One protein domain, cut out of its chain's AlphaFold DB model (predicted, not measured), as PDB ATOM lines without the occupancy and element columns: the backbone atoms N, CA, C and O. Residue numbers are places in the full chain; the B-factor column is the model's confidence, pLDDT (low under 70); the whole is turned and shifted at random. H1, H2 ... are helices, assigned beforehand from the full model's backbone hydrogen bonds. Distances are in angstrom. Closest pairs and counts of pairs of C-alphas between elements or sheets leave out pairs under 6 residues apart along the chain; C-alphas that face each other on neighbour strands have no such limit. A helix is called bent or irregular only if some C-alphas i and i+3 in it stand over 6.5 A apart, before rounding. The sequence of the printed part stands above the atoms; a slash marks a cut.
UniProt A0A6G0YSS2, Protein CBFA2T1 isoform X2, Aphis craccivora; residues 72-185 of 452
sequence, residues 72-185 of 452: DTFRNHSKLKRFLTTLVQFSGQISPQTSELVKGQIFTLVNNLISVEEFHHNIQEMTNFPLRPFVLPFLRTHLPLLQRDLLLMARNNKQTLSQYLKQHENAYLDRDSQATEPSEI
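Overview. This is residues 72 to 185 of the 452 residues of the protein "Protein CBFA2T1 isoform X2" of Aphis craccivora (UniProt A0A6G0YSS2). Three helices, H2, H3 and H4, run up and down side by side as a bundle, their centres making a triangle; the long, kinked H5 crosses one end and reaches beyond it to H6. H1 is near H5, and residues 168 to 185, with no named element, run past H2. The printed part has 114 residues with six named helices, H1 to H6 in chain order, and no named strand: all helix. It is compact, with a radius of gyration of the C-alphas of 13.5 A, spanning 39 by 27 by 26 A.

Arrangement. H5, residues 135 to 156, is the hub, touching four helices. It is irregular, with C-alphas 141 and 144 7.1 A apart and a kink of 37 degrees near residue 142. It touches H4, residues 116 to 127, about perpendicular at 73 degrees; the closest C-alphas, of Val 116 and Arg 140, are 6.6 A apart. H3, residues 96 to 110, only just touches H5, with 3 pairs of C-alphas within 8 A, through Val 110 alone, whose C-alpha is 5.9 A from that of Gln 147. H2, residues 78 to 94, only just touches H5, also with 3 pairs, through Leu 80 alone, 6.7 A from His 142 between C-alphas. H2 and H3 form a hairpin at a shallow tilt of 27 degrees, closest at C-alphas of Ser 91 and Ser 99, 4.6 A; H3 and H4 form another at 2 degrees, closest at Gln 105 and Phe 119, 6.6 A. H6, residues 161 to 167, touches H5 about perpendicular at 83 degrees, with C-alphas of Ala 154 and Leu 161 closest at 5.4 A. In H2, H3, H4 and H6 every O i to N i+4 pair is within hydrogen-bond range, in H5 16 of 18; H1, residues 73 to 76, is too short for one.

Along the chain. H5 is 31.0 A long, H2 24.4 A, H3 21.1 A, H4 16.4 A, H6 10.0 A and H1 5.8 A. H1 begins at C-alpha 73 (9.071, 39.618, 6.543), and H6 ends at C-alpha 167 (12.371, 25.695, 17.727).

Size, cuts and confidence. The C-alphas of Lys 158 and Ser 183 are farthest apart, 40.4 A. The printed part has no cut, and no link between helices is long. Residues 72 to 76 and 175 to 185 have pLDDT under 70.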
ATOM      1  N   ASP A  72       8.993  43.203   8.696       41.72
ATOM      2  CA  ASP A  72       8.183  43.260   7.467       41.72
ATOM      3  C   ASP A  72       8.044  41.884   6.793       41.72
ATOM      4  O   ASP A  72       7.014  41.561   6.193       41.72
ATOM      5  N   THR A  73       9.028  41.010   7.010       50.25
ATOM      6  CA  THR A  73       9.071  39.618   6.543       50.25
ATOM      7  C   THR A  73       7.827  38.814   6.947       50.25
ATOM      8  O   THR A  73       7.286  38.039   6.157       50.25
ATOM      9  N   PHE A  74       7.310  39.023   8.164       49.28
ATOM     10  CA  PHE A  74       6.139  38.297   8.675       49.28
ATOM     11  C   PHE A  74       4.831  38.655   7.955       49.28
ATOM     12  O   PHE A  74       3.907  37.839   7.923       49.28
ATOM     13  N   ARG A  75       4.753  39.851   7.361       53.44
ATOM     14  CA  ARG A  75       3.530  40.403   6.762       53.44
ATOM     15  C   ARG A  75       3.304  39.944   5.318       53.44
ATOM     16  O   ARG A  75       2.174  39.981   4.836       53.44
ATOM     17  N   ASN A  76       4.354  39.464   4.652       66.62
ATOM     18  CA  ASN A  76       4.297  38.981   3.269       66.62
ATOM     19  C   ASN A  76       3.750  37.547   3.146       66.62
ATOM     20  O   ASN A  76       3.170  37.193   2.120       66.62
ATOM     21  N   HIS A  77       3.857  36.740   4.207       85.38
ATOM     22  CA  HIS A  77       3.500  35.312   4.182       85.38
ATOM     23  C   HIS A  77       2.150  34.977   4.810       85.38
ATOM     24  O   HIS A  77       1.780  33.807   4.852       85.38
ATOM     25  N   SER A  78       1.396  35.969   5.295       84.88
ATOM     26  CA  SER A  78       0.192  35.739   6.109       84.88
ATOM     27  C   SER A  78      -0.841  34.830   5.428       84.88
ATOM     28  O   SER A  78      -1.405  33.966   6.086       84.88
ATOM     29  N   LYS A  79      -1.038  34.945   4.104       86.50
ATOM     30  CA  LYS A  79      -1.941  34.049   3.352       86.50
ATOM     31  C   LYS A  79      -1.467  32.592   3.368       86.50
ATOM     32  O   LYS A  79      -2.279  31.692   3.555       86.50
ATOM     33  N   LEU A  80      -0.166  32.362   3.179       91.81
ATOM     34  CA  LEU A  80       0.425  31.023   3.157       91.81
ATOM     35  C   LEU A  80       0.432  30.406   4.560       91.81
ATOM     36  O   LEU A  80      -0.061  29.297   4.728       91.81
ATOM     37  N   LYS A  81       0.895  31.148   5.575       90.06
ATOM     38  CA  LYS A  81       0.854  30.703   6.978       90.06
ATOM     39  C   LYS A  81      -0.565  30.331   7.407       90.06
ATOM     40  O   LYS A  81      -0.761  29.280   8.003       90.06
ATOM     41  N   ARG A  82      -1.558  31.150   7.039       88.50
ATOM     42  CA  ARG A  82      -2.971  30.899   7.344       88.50
ATOM     43  C   ARG A  82      -3.521  29.669   6.622       88.50
ATOM     44  O   ARG A  82      -4.155  28.848   7.270       88.50
ATOM     45  N   PHE A  83      -3.215  29.486   5.335       92.44
ATOM     46  CA  PHE A  83      -3.542  28.253   4.602       92.44
ATOM     47  C   PHE A  83      -2.966  27.006   5.299       92.44
ATOM     48  O   PHE A  83      -3.695  26.044   5.537       92.44
ATOM     49  N   LEU A  84      -1.683  27.040   5.680       93.44
ATOM     50  CA  LEU A  84      -1.012  25.933   6.369       93.44
ATOM     51  C   LEU A  84      -1.629  25.669   7.755       93.44
ATOM     52  O   LEU A  84      -1.896  24.518   8.092       93.44
ATOM     53  N   THR A  85      -1.943  26.717   8.524       92.12
ATOM     54  CA  THR A  85      -2.685  26.610   9.791       92.12
ATOM     55  C   THR A  85      -4.045  25.950   9.597       92.12
ATOM     56  O   THR A  85      -4.358  24.989  10.297       92.12
ATOM     57  N   THR A  86      -4.865  26.425   8.656       92.12
ATOM     58  CA  THR A  86      -6.213  25.880   8.452       92.12
ATOM     59  C   THR A  86      -6.166  24.440   7.929       92.12
ATOM     60  O   THR A  86      -7.030  23.642   8.282       92.12
ATOM     61  N   LEU A  87      -5.120  24.051   7.194       92.69
ATOM     62  CA  LEU A  87      -4.870  22.659   6.812       92.69
ATOM     63  C   LEU A  87      -4.539  21.760   8.026       92.69
ATOM     64  O   LEU A  87      -5.064  20.647   8.129       92.69
ATOM     65  N   VAL A  88      -3.733  22.241   8.983       92.31
ATOM     66  CA  VAL A  88      -3.455  21.542  10.262       92.31
ATOM     67  C   VAL A  88      -4.709  21.457  11.146       92.31
ATOM     68  O   VAL A  88      -4.967  20.416  11.754       92.31
ATOM     69  N   GLN A  89      -5.517  22.522  11.191       91.00
ATOM     70  CA  GLN A  89      -6.790  22.559  11.921       91.00
ATOM     71  C   GLN A  89      -7.812  21.585  11.313       91.00
ATOM     72  O   GLN A  89      -8.413  20.798  12.039       91.00
ATOM     73  N   PHE A  90      -7.976  21.584   9.986       92.19
ATOM     74  CA  PHE A  90      -8.873  20.670   9.276       92.19
ATOM     75  C   PHE A  90      -8.468  19.204   9.452       92.19
ATOM     76  O   PHE A  90      -9.307  18.369   9.773       92.19
ATOM     77  N   SER A  91      -7.182  18.881   9.310       91.44
ATOM     78  CA  SER A  91      -6.702  17.514   9.557       91.44
ATOM     79  C   SER A  91      -6.898  17.078  11.015       91.44
ATOM     80  O   SER A  91      -7.199  15.911  11.250       91.44
ATOM     81  N   GLY A  92      -6.849  18.010  11.976       90.62
ATOM     82  CA  GLY A  92      -7.236  17.771  13.372       90.62
ATOM     83  C   GLY A  92      -8.726  17.481  13.588       90.62
ATOM     84  O   GLY A  92      -9.054  16.733  14.504       90.62
ATOM     85  N   GLN A  93      -9.615  17.997  12.730       91.00
ATOM     86  CA  GLN A  93     -11.046  17.647  12.729       91.00
ATOM     87  C   GLN A  93     -11.293  16.216  12.206       91.00
ATOM     88  O   GLN A  93     -12.329  15.631  12.509       91.00
ATOM     89  N   ILE A  94     -10.357  15.650  11.428       90.31
ATOM     90  CA  ILE A  94     -10.405  14.253  10.964       90.31
ATOM     91  C   ILE A  94      -9.860  13.323  12.055       90.31
ATOM     92  O   ILE A  94     -10.565  12.433  12.522       90.31
ATOM     93  N   SER A  95      -8.599  13.515  12.459       89.94
ATOM     94  CA  SER A  95      -8.005  12.818  13.604       89.94
ATOM     95  C   SER A  95      -6.751  13.544  14.118       89.94
ATOM     96  O   SER A  95      -6.028  14.168  13.331       89.94
ATOM     97  N   PRO A  96      -6.416  13.436  15.418       92.06
ATOM     98  CA  PRO A  96      -5.190  14.035  15.941       92.06
ATOM     99  C   PRO A  96      -3.926  13.423  15.312       92.06
ATOM    100  O   PRO A  96      -2.945  14.135  15.108       92.06
ATOM    101  N   GLN A  97      -3.955  12.142  14.924       93.38
ATOM    102  CA  GLN A  97      -2.859  11.484  14.206       93.38
ATOM    103  C   GLN A  97      -2.667  12.065  12.795       93.38
ATOM    104  O   GLN A  97      -1.538  12.357  12.404       93.38
ATOM    105  N   THR A  98      -3.754  12.296  12.047       91.44
ATOM    106  CA  THR A  98      -3.699  12.928  10.715       91.44
ATOM    107  C   THR A  98      -3.131  14.344  10.809       91.44
ATOM    108  O   THR A  98      -2.306  14.718   9.981       91.44
ATOM    109  N   SER A  99      -3.509  15.116  11.836       92.94
ATOM    110  CA  SER A  99      -2.951  16.458  12.068       92.94
ATOM    111  C   SER A  99      -1.433  16.436  12.255       92.94
ATOM    112  O   SER A  99      -0.729  17.257  11.670       92.94
ATOM    113  N   GLU A 100      -0.904  15.471  13.012       93.88
ATOM    114  CA  GLU A 100       0.537  15.360  13.251       93.88
ATOM    115  C   GLU A 100       1.311  14.956  11.984       93.88
ATOM    116  O   GLU A 100       2.350  15.543  11.675       93.88
ATOM    117  N   LEU A 101       0.763  14.035  11.182       94.62
ATOM    118  CA  LEU A 101       1.323  13.689   9.870       94.62
ATOM    119  C   LEU A 101       1.339  14.899   8.921       94.62
ATOM    120  O   LEU A 101       2.350  15.161   8.267       94.62
ATOM    121  N   VAL A 102       0.257  15.685   8.896       94.88
ATOM    122  CA  VAL A 102       0.151  16.912   8.092       94.88
ATOM    123  C   VAL A 102       1.157  17.974   8.547       94.88
ATOM    124  O   VAL A 102       1.824  18.565   7.699       94.88
ATOM    125  N   LYS A 103       1.363  18.180   9.856       93.62
ATOM    126  CA  LYS A 103       2.453  19.044  10.359       93.62
ATOM    127  C   LYS A 103       3.826  18.555   9.895       93.62
ATOM    128  O   LYS A 103       4.645  19.375   9.485       93.62
ATOM    129  N   GLY A 104       4.068  17.242   9.915       94.44
ATOM    130  CA  GLY A 104       5.303  16.635   9.411       94.44
ATOM    131  C   GLY A 104       5.528  16.892   7.916       94.44
ATOM    132  O   GLY A 104       6.631  17.265   7.511       94.44
ATOM    133  N   GLN A 105       4.476  16.785   7.098       95.62
ATOM    134  CA  GLN A 105       4.522  17.138   5.672       95.62
ATOM    135  C   GLN A 105       4.813  18.633   5.468       95.62
ATOM    136  O   GLN A 105       5.681  18.986   4.673       95.62
ATOM    137  N   ILE A 106       4.166  19.519   6.234       95.38
ATOM    138  CA  ILE A 106       4.404  20.972   6.172       95.38
ATOM    139  C   ILE A 106       5.841  21.316   6.586       95.38
ATOM    140  O   ILE A 106       6.499  22.097   5.903       95.38
ATOM    141  N   PHE A 107       6.359  20.711   7.657       94.75
ATOM    142  CA  PHE A 107       7.757  20.867   8.069       94.75
ATOM    143  C   PHE A 107       8.714  20.458   6.942       94.75
ATOM    144  O   PHE A 107       9.639  21.197   6.614       94.75
ATOM    145  N   THR A 108       8.460  19.314   6.306       94.75
ATOM    146  CA  THR A 108       9.286  18.772   5.216       94.75
ATOM    147  C   THR A 108       9.254  19.675   3.970       94.75
ATOM    148  O   THR A 108      10.303  19.944   3.382       94.75
ATOM    149  N   LEU A 109       8.087  20.232   3.624       95.06
ATOM    150  CA  LEU A 109       7.914  21.214   2.544       95.06
ATOM    151  C   LEU A 109       8.670  22.524   2.823       95.06
ATOM    152  O   LEU A 109       9.414  23.030   1.982       95.06
ATOM    153  N   VAL A 110       8.489  23.091   4.017       93.31
ATOM    154  CA  VAL A 110       9.102  24.369   4.412       93.31
ATOM    155  C   VAL A 110      10.626  24.243   4.545       93.31
ATOM    156  O   VAL A 110      11.351  25.195   4.269       93.31
ATOM    157  N   ASN A 111      11.122  23.052   4.879       92.94
ATOM    158  CA  ASN A 111      12.546  22.716   4.897       92.94
ATOM    159  C   ASN A 111      13.116  22.370   3.500       92.94
ATOM    160  O   ASN A 111      14.278  21.988   3.389       92.94
ATOM    161  N   ASN A 112      12.307  22.503   2.439       92.62
ATOM    162  CA  ASN A 112      12.664  22.243   1.039       92.62
ATOM    163  C   ASN A 112      13.173  20.810   0.771       92.62
ATOM    164  O   ASN A 112      14.097  20.605  -0.014       92.62
ATOM    165  N   LEU A 113      12.576  19.822   1.449       91.19
ATOM    166  CA  LEU A 113      12.903  18.396   1.304       91.19
ATOM    167  C   LEU A 113      11.909  17.624   0.420       91.19
ATOM    168  O   LEU A 113      12.234  16.527  -0.020       91.19
ATOM    169  N   ILE A 114      10.726  18.190   0.158       94.31
ATOM    170  CA  ILE A 114       9.729  17.682  -0.801       94.31
ATOM    171  C   ILE A 114       9.277  18.806  -1.729       94.31
ATOM    172  O   ILE A 114       9.323  19.986  -1.367       94.31
ATOM    173  N   SER A 115       8.821  18.430  -2.922       94.75
ATOM    174  CA  SER A 115       8.260  19.374  -3.894       94.75
ATOM    175  C   SER A 115       6.847  19.844  -3.511       94.75
ATOM    176  O   SER A 115       6.172  19.248  -2.667       94.75
ATOM    177  N   VAL A 116       6.368  20.920  -4.147       94.19
ATOM    178  CA  VAL A 116       4.999  21.436  -3.940       94.19
ATOM    179  C   VAL A 116       3.954  20.432  -4.443       94.19
ATOM    180  O   VAL A 116       2.877  20.295  -3.865       94.19
ATOM    181  N   GLU A 117       4.290  19.721  -5.514       94.56
ATOM    182  CA  GLU A 117       3.495  18.699  -6.188       94.56
ATOM    183  C   GLU A 117       3.349  17.448  -5.316       94.56
ATOM    184  O   GLU A 117       2.243  16.953  -5.109       94.56
ATOM    185  N   GLU A 118       4.464  16.979  -4.760       95.00
ATOM    186  CA  GLU A 118       4.529  15.843  -3.843       95.00
ATOM    187  C   GLU A 118       3.805  16.146  -2.528       95.00
ATOM    188  O   GLU A 118       2.974  15.358  -2.092       95.00
ATOM    189  N   PHE A 119       4.009  17.335  -1.949       95.88
ATOM    190  CA  PHE A 119       3.228  17.785  -0.797       95.88
ATOM    191  C   PHE A 119       1.721  17.808  -1.089       95.88
ATOM    192  O   PHE A 119       0.933  17.301  -0.293       95.88
ATOM    193  N   HIS A 120       1.305  18.361  -2.233       93.31
ATOM    194  CA  HIS A 120      -0.104  18.391  -2.628       93.31
ATOM    195  C   HIS A 120      -0.696  16.976  -2.733       93.31
ATOM    196  O   HIS A 120      -1.821  16.749  -2.288       93.31
ATOM    197  N   HIS A 121       0.054  16.023  -3.294       93.44
ATOM    198  CA  HIS A 121      -0.356  14.622  -3.384       93.44
ATOM    199  C   HIS A 121      -0.445  13.957  -2.000       93.44
ATOM    200  O   HIS A 121      -1.510  13.462  -1.633       93.44
ATOM    201  N   ASN A 122       0.614  14.049  -1.190       93.44
ATOM    202  CA  ASN A 122       0.686  13.448   0.145       93.44
ATOM    203  C   ASN A 122      -0.432  13.954   1.071       93.44
ATOM    204  O   ASN A 122      -1.033  13.179   1.812       93.44
ATOM    205  N   ILE A 123      -0.754  15.252   1.020       94.25
ATOM    206  CA  ILE A 123      -1.868  15.832   1.785       94.25
ATOM    207  C   ILE A 123      -3.217  15.263   1.330       94.25
ATOM    208  O   ILE A 123      -4.070  14.974   2.173       94.25
ATOM    209  N   GLN A 124      -3.421  15.080   0.023       91.75
ATOM    210  CA  GLN A 124      -4.649  14.495  -0.512       91.75
ATOM    211  C   GLN A 124      -4.804  13.022  -0.099       91.75
ATOM    212  O   GLN A 124      -5.904  12.630   0.283       91.75
ATOM    213  N   GLU A 125      -3.729  12.228  -0.096       92.50
ATOM    214  CA  GLU A 125      -3.763  10.843   0.402       92.50
ATOM    215  C   GLU A 125      -4.013  10.776   1.917       92.50
ATOM    216  O   GLU A 125      -4.901  10.056   2.373       92.50
ATOM    217  N   MET A 126      -3.293  11.572   2.716       89.62
ATOM    218  CA  MET A 126      -3.417  11.557   4.181       89.62
ATOM    219  C   MET A 126      -4.775  12.054   4.686       89.62
ATOM    220  O   MET A 126      -5.255  11.593   5.722       89.62
ATOM    221  N   THR A 127      -5.398  13.005   3.983       89.81
ATOM    222  CA  THR A 127      -6.718  13.539   4.359       89.81
ATOM    223  C   THR A 127      -7.876  12.834   3.657       89.81
ATOM    224  O   THR A 127      -8.996  12.912   4.148       89.81
ATOM    225  N   ASN A 128      -7.631  12.132   2.545       90.00
ATOM    226  CA  ASN A 128      -8.646  11.629   1.607       90.00
ATOM    227  C   ASN A 128      -9.537  12.731   0.987       90.00
ATOM    228  O   ASN A 128     -10.597  12.433   0.434       90.00
ATOM    229  N   PHE A 129      -9.116  14.004   1.037       88.38
ATOM    230  CA  PHE A 129      -9.853  15.134   0.467       88.38
ATOM    231  C   PHE A 129      -9.077  15.809  -0.677       88.38
ATOM    232  O   PHE A 129      -7.922  16.195  -0.492       88.38
ATOM    233  N   PRO A 130      -9.698  16.022  -1.854       89.06
ATOM    234  CA  PRO A 130      -9.068  16.757  -2.943       89.06
ATOM    235  C   PRO A 130      -8.983  18.255  -2.618       89.06
ATOM    236  O   PRO A 130      -9.987  18.920  -2.331       89.06
ATOM    237  N   LEU A 131      -7.770  18.800  -2.716       89.81
ATOM    238  CA  LEU A 131      -7.518  20.239  -2.651       89.81
ATOM    239  C   LEU A 131      -8.069  20.945  -3.903       89.81
ATOM    240  O   LEU A 131      -8.234  20.352  -4.973       89.81
ATOM    241  N   ARG A 132      -8.381  22.240  -3.783       88.88
ATOM    242  CA  ARG A 132      -8.888  23.036  -4.915       88.88
ATOM    243  C   ARG A 132      -7.780  23.305  -5.958       88.88
ATOM    244  O   ARG A 132      -6.652  23.590  -5.563       88.88
ATOM    245  N   PRO A 133      -8.078  23.336  -7.277       87.31
ATOM    246  CA  PRO A 133      -7.058  23.476  -8.332       87.31
ATOM    247  C   PRO A 133      -6.146  24.711  -8.236       87.31
ATOM    248  O   PRO A 133      -5.026  24.688  -8.738       87.31
ATOM    249  N   PHE A 134      -6.594  25.790  -7.585       92.19
ATOM    250  CA  PHE A 134      -5.788  26.998  -7.379       92.19
ATOM    251  C   PHE A 134      -4.733  26.869  -6.266       92.19
ATOM    252  O   PHE A 134      -3.841  27.714  -6.183       92.19
ATOM    253  N   VAL A 135      -4.804  25.833  -5.421       92.56
ATOM    254  CA  VAL A 135      -3.874  25.635  -4.298       92.56
ATOM    255  C   VAL A 135      -2.454  25.376  -4.801       92.56
ATOM    256  O   VAL A 135      -1.510  25.963  -4.279       92.56
ATOM    257  N   LEU A 136      -2.285  24.573  -5.856       91.44
ATOM    258  CA  LEU A 136      -0.963  24.263  -6.409       91.44
ATOM    259  C   LEU A 136      -0.258  25.517  -7.002       91.44
ATOM    260  O   LEU A 136       0.872  25.793  -6.593       91.44
ATOM    261  N   PRO A 137      -0.889  26.348  -7.868       91.69
ATOM    262  CA  PRO A 137      -0.325  27.641  -8.283       91.69
ATOM    263  C   PRO A 137      -0.042  28.609  -7.124       91.69
ATOM    264  O   PRO A 137       0.982  29.295  -7.130       91.69
ATOM    265  N   PHE A 138      -0.926  28.661  -6.122       92.81
ATOM    266  CA  PHE A 138      -0.754  29.505  -4.938       92.81
ATOM    267  C   PHE A 138       0.501  29.112  -4.141       92.81
ATOM    268  O   PHE A 138       1.342  29.966  -3.854       92.81
ATOM    269  N   LEU A 139       0.677  27.817  -3.853       93.00
ATOM    270  CA  LEU A 139       1.858  27.304  -3.157       93.00
ATOM    271  C   LEU A 139       3.145  27.576  -3.948       93.00
ATOM    272  O   LEU A 139       4.085  28.126  -3.378       93.00
ATOM    273  N   ARG A 140       3.171  27.302  -5.262       91.88
ATOM    274  CA  ARG A 140       4.327  27.611  -6.129       91.88
ATOM    275  C   ARG A 140       4.731  29.091  -6.095       91.88
ATOM    276  O   ARG A 140       5.915  29.396  -6.165       91.88
ATOM    277  N   THR A 141       3.761  30.000  -5.985       92.81
ATOM    278  CA  THR A 141       4.005  31.453  -6.009       92.81
ATOM    279  C   THR A 141       4.539  31.982  -4.674       92.81
ATOM    280  O   THR A 141       5.390  32.868  -4.658       92.81
ATOM    281  N   HIS A 142       4.050  31.460  -3.543       90.31
ATOM    282  CA  HIS A 142       4.340  32.029  -2.220       90.31
ATOM    283  C   HIS A 142       5.359  31.235  -1.390       90.31
ATOM    284  O   HIS A 142       6.049  31.828  -0.560       90.31
ATOM    285  N   LEU A 143       5.498  29.923  -1.606       93.00
ATOM    286  CA  LEU A 143       6.410  29.084  -0.822       93.00
ATOM    287  C   LEU A 143       7.896  29.470  -0.971       93.00
ATOM    288  O   LEU A 143       8.550  29.575   0.069       93.00
ATOM    289  N   PRO A 144       8.445  29.754  -2.175       91.00
ATOM    290  CA  PRO A 144       9.870  30.079  -2.314       91.00
ATOM    291  C   PRO A 144      10.270  31.346  -1.548       91.00
ATOM    292  O   PRO A 144      11.375  31.446  -1.014       91.00
ATOM    293  N   LEU A 145       9.348  32.310  -1.447       89.94
ATOM    294  CA  LEU A 145       9.554  33.537  -0.683       89.94
ATOM    295  C   LEU A 145       9.641  33.237   0.823       89.94
ATOM    296  O   LEU A 145      10.547  33.739   1.485       89.94
ATOM    297  N   LEU A 146       8.752  32.380   1.345       90.75
ATOM    298  CA  LEU A 146       8.758  31.952   2.749       90.75
ATOM    299  C   LEU A 146      10.011  31.128   3.088       90.75
ATOM    300  O   LEU A 146      10.640  31.371   4.115       90.75
ATOM    301  N   GLN A 147      10.401  30.189   2.220       93.12
ATOM    302  CA  GLN A 147      11.609  29.371   2.391       93.12
ATOM    303  C   GLN A 147      12.882  30.234   2.442       93.12
ATOM    304  O   GLN A 147      13.709  30.052   3.336       93.12
ATOM    305  N   ARG A 148      13.024  31.213   1.531       91.81
ATOM    306  CA  ARG A 148      14.149  32.170   1.515       91.81
ATOM    307  C   ARG A 148      14.248  32.940   2.834       91.81
ATOM    308  O   ARG A 148      15.322  33.017   3.426       91.81
ATOM    309  N   ASP A 149      13.126  33.470   3.309       89.62
ATOM    310  CA  ASP A 149      13.073  34.274   4.530       89.62
ATOM    311  C   ASP A 149      13.354  33.445   5.798       89.62
ATOM    312  O   ASP A 149      14.079  33.891   6.691       89.62
ATOM    313  N   LEU A 150      12.858  32.207   5.865       91.00
ATOM    314  CA  LEU A 150      13.160  31.271   6.955       91.00
ATOM    315  C   LEU A 150      14.626  30.833   6.964       91.00
ATOM    316  O   LEU A 150      15.220  30.717   8.036       91.00
ATOM    317  N   LEU A 151      15.242  30.653   5.793       91.75
ATOM    318  CA  LEU A 151      16.667  30.351   5.688       91.75
ATOM    319  C   LEU A 151      17.535  31.517   6.193       91.75
ATOM    320  O   LEU A 151      18.519  31.282   6.895       91.75
ATOM    321  N   LEU A 152      17.160  32.767   5.896       90.31
ATOM    322  CA  LEU A 152      17.827  33.957   6.441       90.31
ATOM    323  C   LEU A 152      17.692  34.026   7.970       90.31
ATOM    324  O   LEU A 152      18.690  34.201   8.672       90.31
ATOM    325  N   MET A 153      16.487  33.803   8.507       86.69
ATOM    326  CA  MET A 153      16.259  33.762   9.957       86.69
ATOM    327  C   MET A 153      17.063  32.647  10.652       86.69
ATOM    328  O   MET A 153      17.653  32.894  11.708       86.69
ATOM    329  N   ALA A 154      17.166  31.458  10.052       91.06
ATOM    330  CA  ALA A 154      17.980  30.357  10.571       91.06
ATOM    331  C   ALA A 154      19.482  30.703  10.605       91.06
ATOM    332  O   ALA A 154      20.137  30.509  11.633       91.06
ATOM    333  N   ARG A 155      20.013  31.302   9.524       91.75
ATOM    334  CA  ARG A 155      21.417  31.757   9.445       91.75
ATOM    335  C   ARG A 155      21.731  32.835  10.484       91.75
ATOM    336  O   ARG A 155      22.760  32.737  11.149       91.75
ATOM    337  N   ASN A 156      20.827  33.793  10.693       89.12
ATOM    338  CA  ASN A 156      20.978  34.830  11.723       89.12
ATOM    339  C   ASN A 156      21.021  34.244  13.147       89.12
ATOM    340  O   ASN A 156      21.721  34.768  14.009       89.12
ATOM    341  N   ASN A 157      20.337  33.118  13.380       87.75
ATOM    342  CA  ASN A 157      20.365  32.374  14.644       87.75
ATOM    343  C   ASN A 157      21.470  31.298  14.706       87.75
ATOM    344  O   ASN A 157      21.489  30.498  15.638       87.75
ATOM    345  N   LYS A 158      22.399  31.270  13.735       92.25
ATOM    346  CA  LYS A 158      23.540  30.334  13.650       92.25
ATOM    347  C   LYS A 158      23.157  28.846  13.744       92.25
ATOM    348  O   LYS A 158      23.949  28.036  14.221       92.25
ATOM    349  N   GLN A 159      21.967  28.479  13.270       92.69
ATOM    350  CA  GLN A 159      21.474  27.100  13.291       92.69
ATOM    351  C   GLN A 159      20.977  26.637  11.915       92.69
ATOM    352  O   GLN A 159      20.749  27.439  11.008       92.69
ATOM    353  N   THR A 160      20.838  25.320  11.738       91.56
ATOM    354  CA  THR A 160      20.304  24.747  10.491       91.56
ATOM    355  C   THR A 160      18.816  25.072  10.332       91.56
ATOM    356  O   THR A 160      18.114  25.242  11.330       91.56
ATOM    357  N   LEU A 161      18.307  25.114   9.094       88.44
ATOM    358  CA  LEU A 161      16.883  25.374   8.829       88.44
ATOM    359  C   LEU A 161      15.985  24.365   9.569       88.44
ATOM    360  O   LEU A 161      15.092  24.769  10.308       88.44
ATOM    361  N   SER A 162      16.309  23.070   9.492       91.62
ATOM    362  CA  SER A 162      15.663  21.993  10.256       91.62
ATOM    363  C   SER A 162      15.552  22.269  11.762       91.62
ATOM    364  O   SER A 162      14.558  21.907  12.388       91.62
ATOM    365  N   GLN A 163      16.587  22.857  12.360       90.50
ATOM    366  CA  GLN A 163      16.668  23.107  13.800       90.50
ATOM    367  C   GLN A 163      15.907  24.385  14.178       90.50
ATOM    368  O   GLN A 163      15.114  24.362  15.119       90.50
ATOM    369  N   TYR A 164      16.037  25.436  13.359       90.56
ATOM    370  CA  TYR A 164      15.268  26.672  13.486       90.56
ATOM    371  C   TYR A 164      13.760  26.405  13.428       90.56
ATOM    372  O   TYR A 164      13.020  26.845  14.304       90.56
ATOM    373  N   LEU A 165      13.299  25.629  12.441       90.81
ATOM    374  CA  LEU A 165      11.881  25.303  12.270       90.81
ATOM    375  C   LEU A 165      11.315  24.511  13.462       90.81
ATOM    376  O   LEU A 165      10.204  24.798  13.896       90.81
ATOM    377  N   LYS A 166      12.085  23.577  14.040       88.69
ATOM    378  CA  LYS A 166      11.678  22.838  15.254       88.69
ATOM    379  C   LYS A 166      11.554  23.734  16.487       88.69
ATOM    380  O   LYS A 166      10.707  23.482  17.335       88.69
ATOM    381  N   GLN A 167      12.403  24.753  16.606       86.62
ATOM    382  CA  GLN A 167      12.371  25.695  17.727       86.62
ATOM    383  C   GLN A 167      11.316  26.800  17.541       86.62
ATOM    384  O   GLN A 167      10.818  27.356  18.520       86.62
ATOM    385  N   HIS A 168      10.961  27.114  16.293       84.81
ATOM    386  CA  HIS A 168      10.106  28.239  15.925       84.81
ATOM    387  C   HIS A 168       8.950  27.809  15.001       84.81
ATOM    388  O   HIS A 168       8.822  28.315  13.888       84.81
ATOM    389  N   GLU A 169       8.055  26.932  15.474       84.00
ATOM    390  CA  GLU A 169       6.844  26.516  14.728       84.00
ATOM    391  C   GLU A 169       6.025  27.720  14.216       84.00
ATOM    392  O   GLU A 169       5.574  27.756  13.068       84.00
ATOM    393  N   ASN A 170       5.913  28.765  15.049       82.31
ATOM    394  CA  ASN A 170       5.189  30.003  14.738       82.31
ATOM    395  C   ASN A 170       5.818  30.808  13.564       82.31
ATOM    396  O   ASN A 170       5.242  31.778  13.057       82.31
ATOM    397  N   ALA A 171       7.021  30.439  13.110       83.31
ATOM    398  CA  ALA A 171       7.671  31.065  11.963       83.31
ATOM    399  C   ALA A 171       7.037  30.643  10.623       83.31
ATOM    400  O   ALA A 171       7.142  31.407   9.663       83.31
ATOM    401  N   TYR A 172       6.331  29.507  10.557       83.19
ATOM    402  CA  TYR A 172       5.661  29.012   9.341       83.19
ATOM    403  C   TYR A 172       4.189  28.605   9.540       83.19
ATOM    404  O   TYR A 172       3.434  28.626   8.569       83.19
ATOM    405  N   LEU A 173       3.757  28.316  10.771       84.00
ATOM    406  CA  LEU A 173       2.346  28.175  11.145       84.00
ATOM    407  C   LEU A 173       1.897  29.402  11.943       84.00
ATOM    408  O   LEU A 173       2.620  29.886  12.806       84.00
ATOM    409  N   ASP A 174       0.701  29.911  11.676       76.69
ATOM    410  CA  ASP A 174       0.090  30.965  12.486       76.69
ATOM    411  C   ASP A 174      -0.825  30.328  13.544       76.69
ATOM    412  O   ASP A 174      -1.918  29.867  13.214       76.69
ATOM    413  N   ARG A 175      -0.359  30.242  14.797       63.22
ATOM    414  CA  ARG A 175      -1.097  29.624  15.920       63.22
ATOM    415  C   ARG A 175      -2.366  30.414  16.277       63.22
ATOM    416  O   ARG A 175      -3.341  29.807  16.710       63.22
ATOM    417  N   ASP A 176      -2.353  31.729  16.056       43.94
ATOM    418  CA  ASP A 176      -3.369  32.670  16.548       43.94
ATOM    419  C   ASP A 176      -4.407  33.049  15.472       43.94
ATOM    420  O   ASP A 176      -5.402  33.724  15.754       43.94
ATOM    421  N   SER A 177      -4.228  32.571  14.235       52.62
ATOM    422  CA  SER A 177      -5.221  32.687  13.163       52.62
ATOM    423  C   SER A 177      -6.508  31.924  13.509       52.62
ATOM    424  O   SER A 177      -6.591  30.701  13.344       52.62
ATOM    425  N   GLN A 178      -7.557  32.654  13.908       40.28
ATOM    426  CA  GLN A 178      -8.913  32.099  13.932       40.28
ATOM    427  C   GLN A 178      -9.304  31.608  12.532       40.28
ATOM    428  O   GLN A 178      -9.050  32.280  11.524       40.28
ATOM    429  N   ALA A 179      -9.910  30.423  12.480       39.81
ATOM    430  CA  ALA A 179     -10.297  29.762  11.243       39.81
ATOM    431  C   ALA A 179     -11.335  30.592  10.469       39.81
ATOM    432  O   ALA A 179     -12.371  30.969  11.013       39.81
ATOM    433  N   THR A 180     -11.079  30.836   9.181       47.47
ATOM    434  CA  THR A 180     -12.152  31.134   8.222       47.47
ATOM    435  C   THR A 180     -12.582  29.819   7.577       47.47
ATOM    436  O   THR A 180     -11.756  28.927   7.397       47.47
ATOM    437  N   GLU A 181     -13.878  29.723   7.280       43.75
ATOM    438  CA  GLU A 181     -14.566  28.681   6.508       43.75
ATOM    439  C   GLU A 181     -13.656  27.668   5.762       43.75
ATOM    440  O   GLU A 181     -13.033  28.029   4.757       43.75
ATOM    441  N   PRO A 182     -13.629  26.371   6.156       47.25
ATOM    442  CA  PRO A 182     -12.830  25.338   5.470       47.25
ATOM    443  C   PRO A 182     -13.246  25.143   3.999       47.25
ATOM    444  O   PRO A 182     -12.489  24.611   3.179       47.25
ATOM    445  N   SER A 183     -14.434  25.641   3.660       45.81
ATOM    446  CA  SER A 183     -14.983  25.841   2.325       45.81
ATOM    447  C   SER A 183     -14.022  26.527   1.346       45.81
ATOM    448  O   SER A 183     -14.085  26.220   0.157       45.81
ATOM    449  N   GLU A 184     -13.106  27.397   1.793       53.81
ATOM    450  CA  GLU A 184     -12.118  28.044   0.909       53.81
ATOM    451  C   GLU A 184     -10.980  27.111   0.454       53.81
ATOM    452  O   GLU A 184     -10.329  27.393  -0.550       53.81
ATOM    453  N   ILE A 185     -10.740  25.990   1.144       57.78
ATOM    454  CA  ILE A 185      -9.569  25.121   0.916       57.78
ATOM    455  C   ILE A 185      -9.958  23.808   0.227       57.78
ATOM    456  O   ILE A 185      -9.267  23.357  -0.690       57.78
TER     457      ILE A 185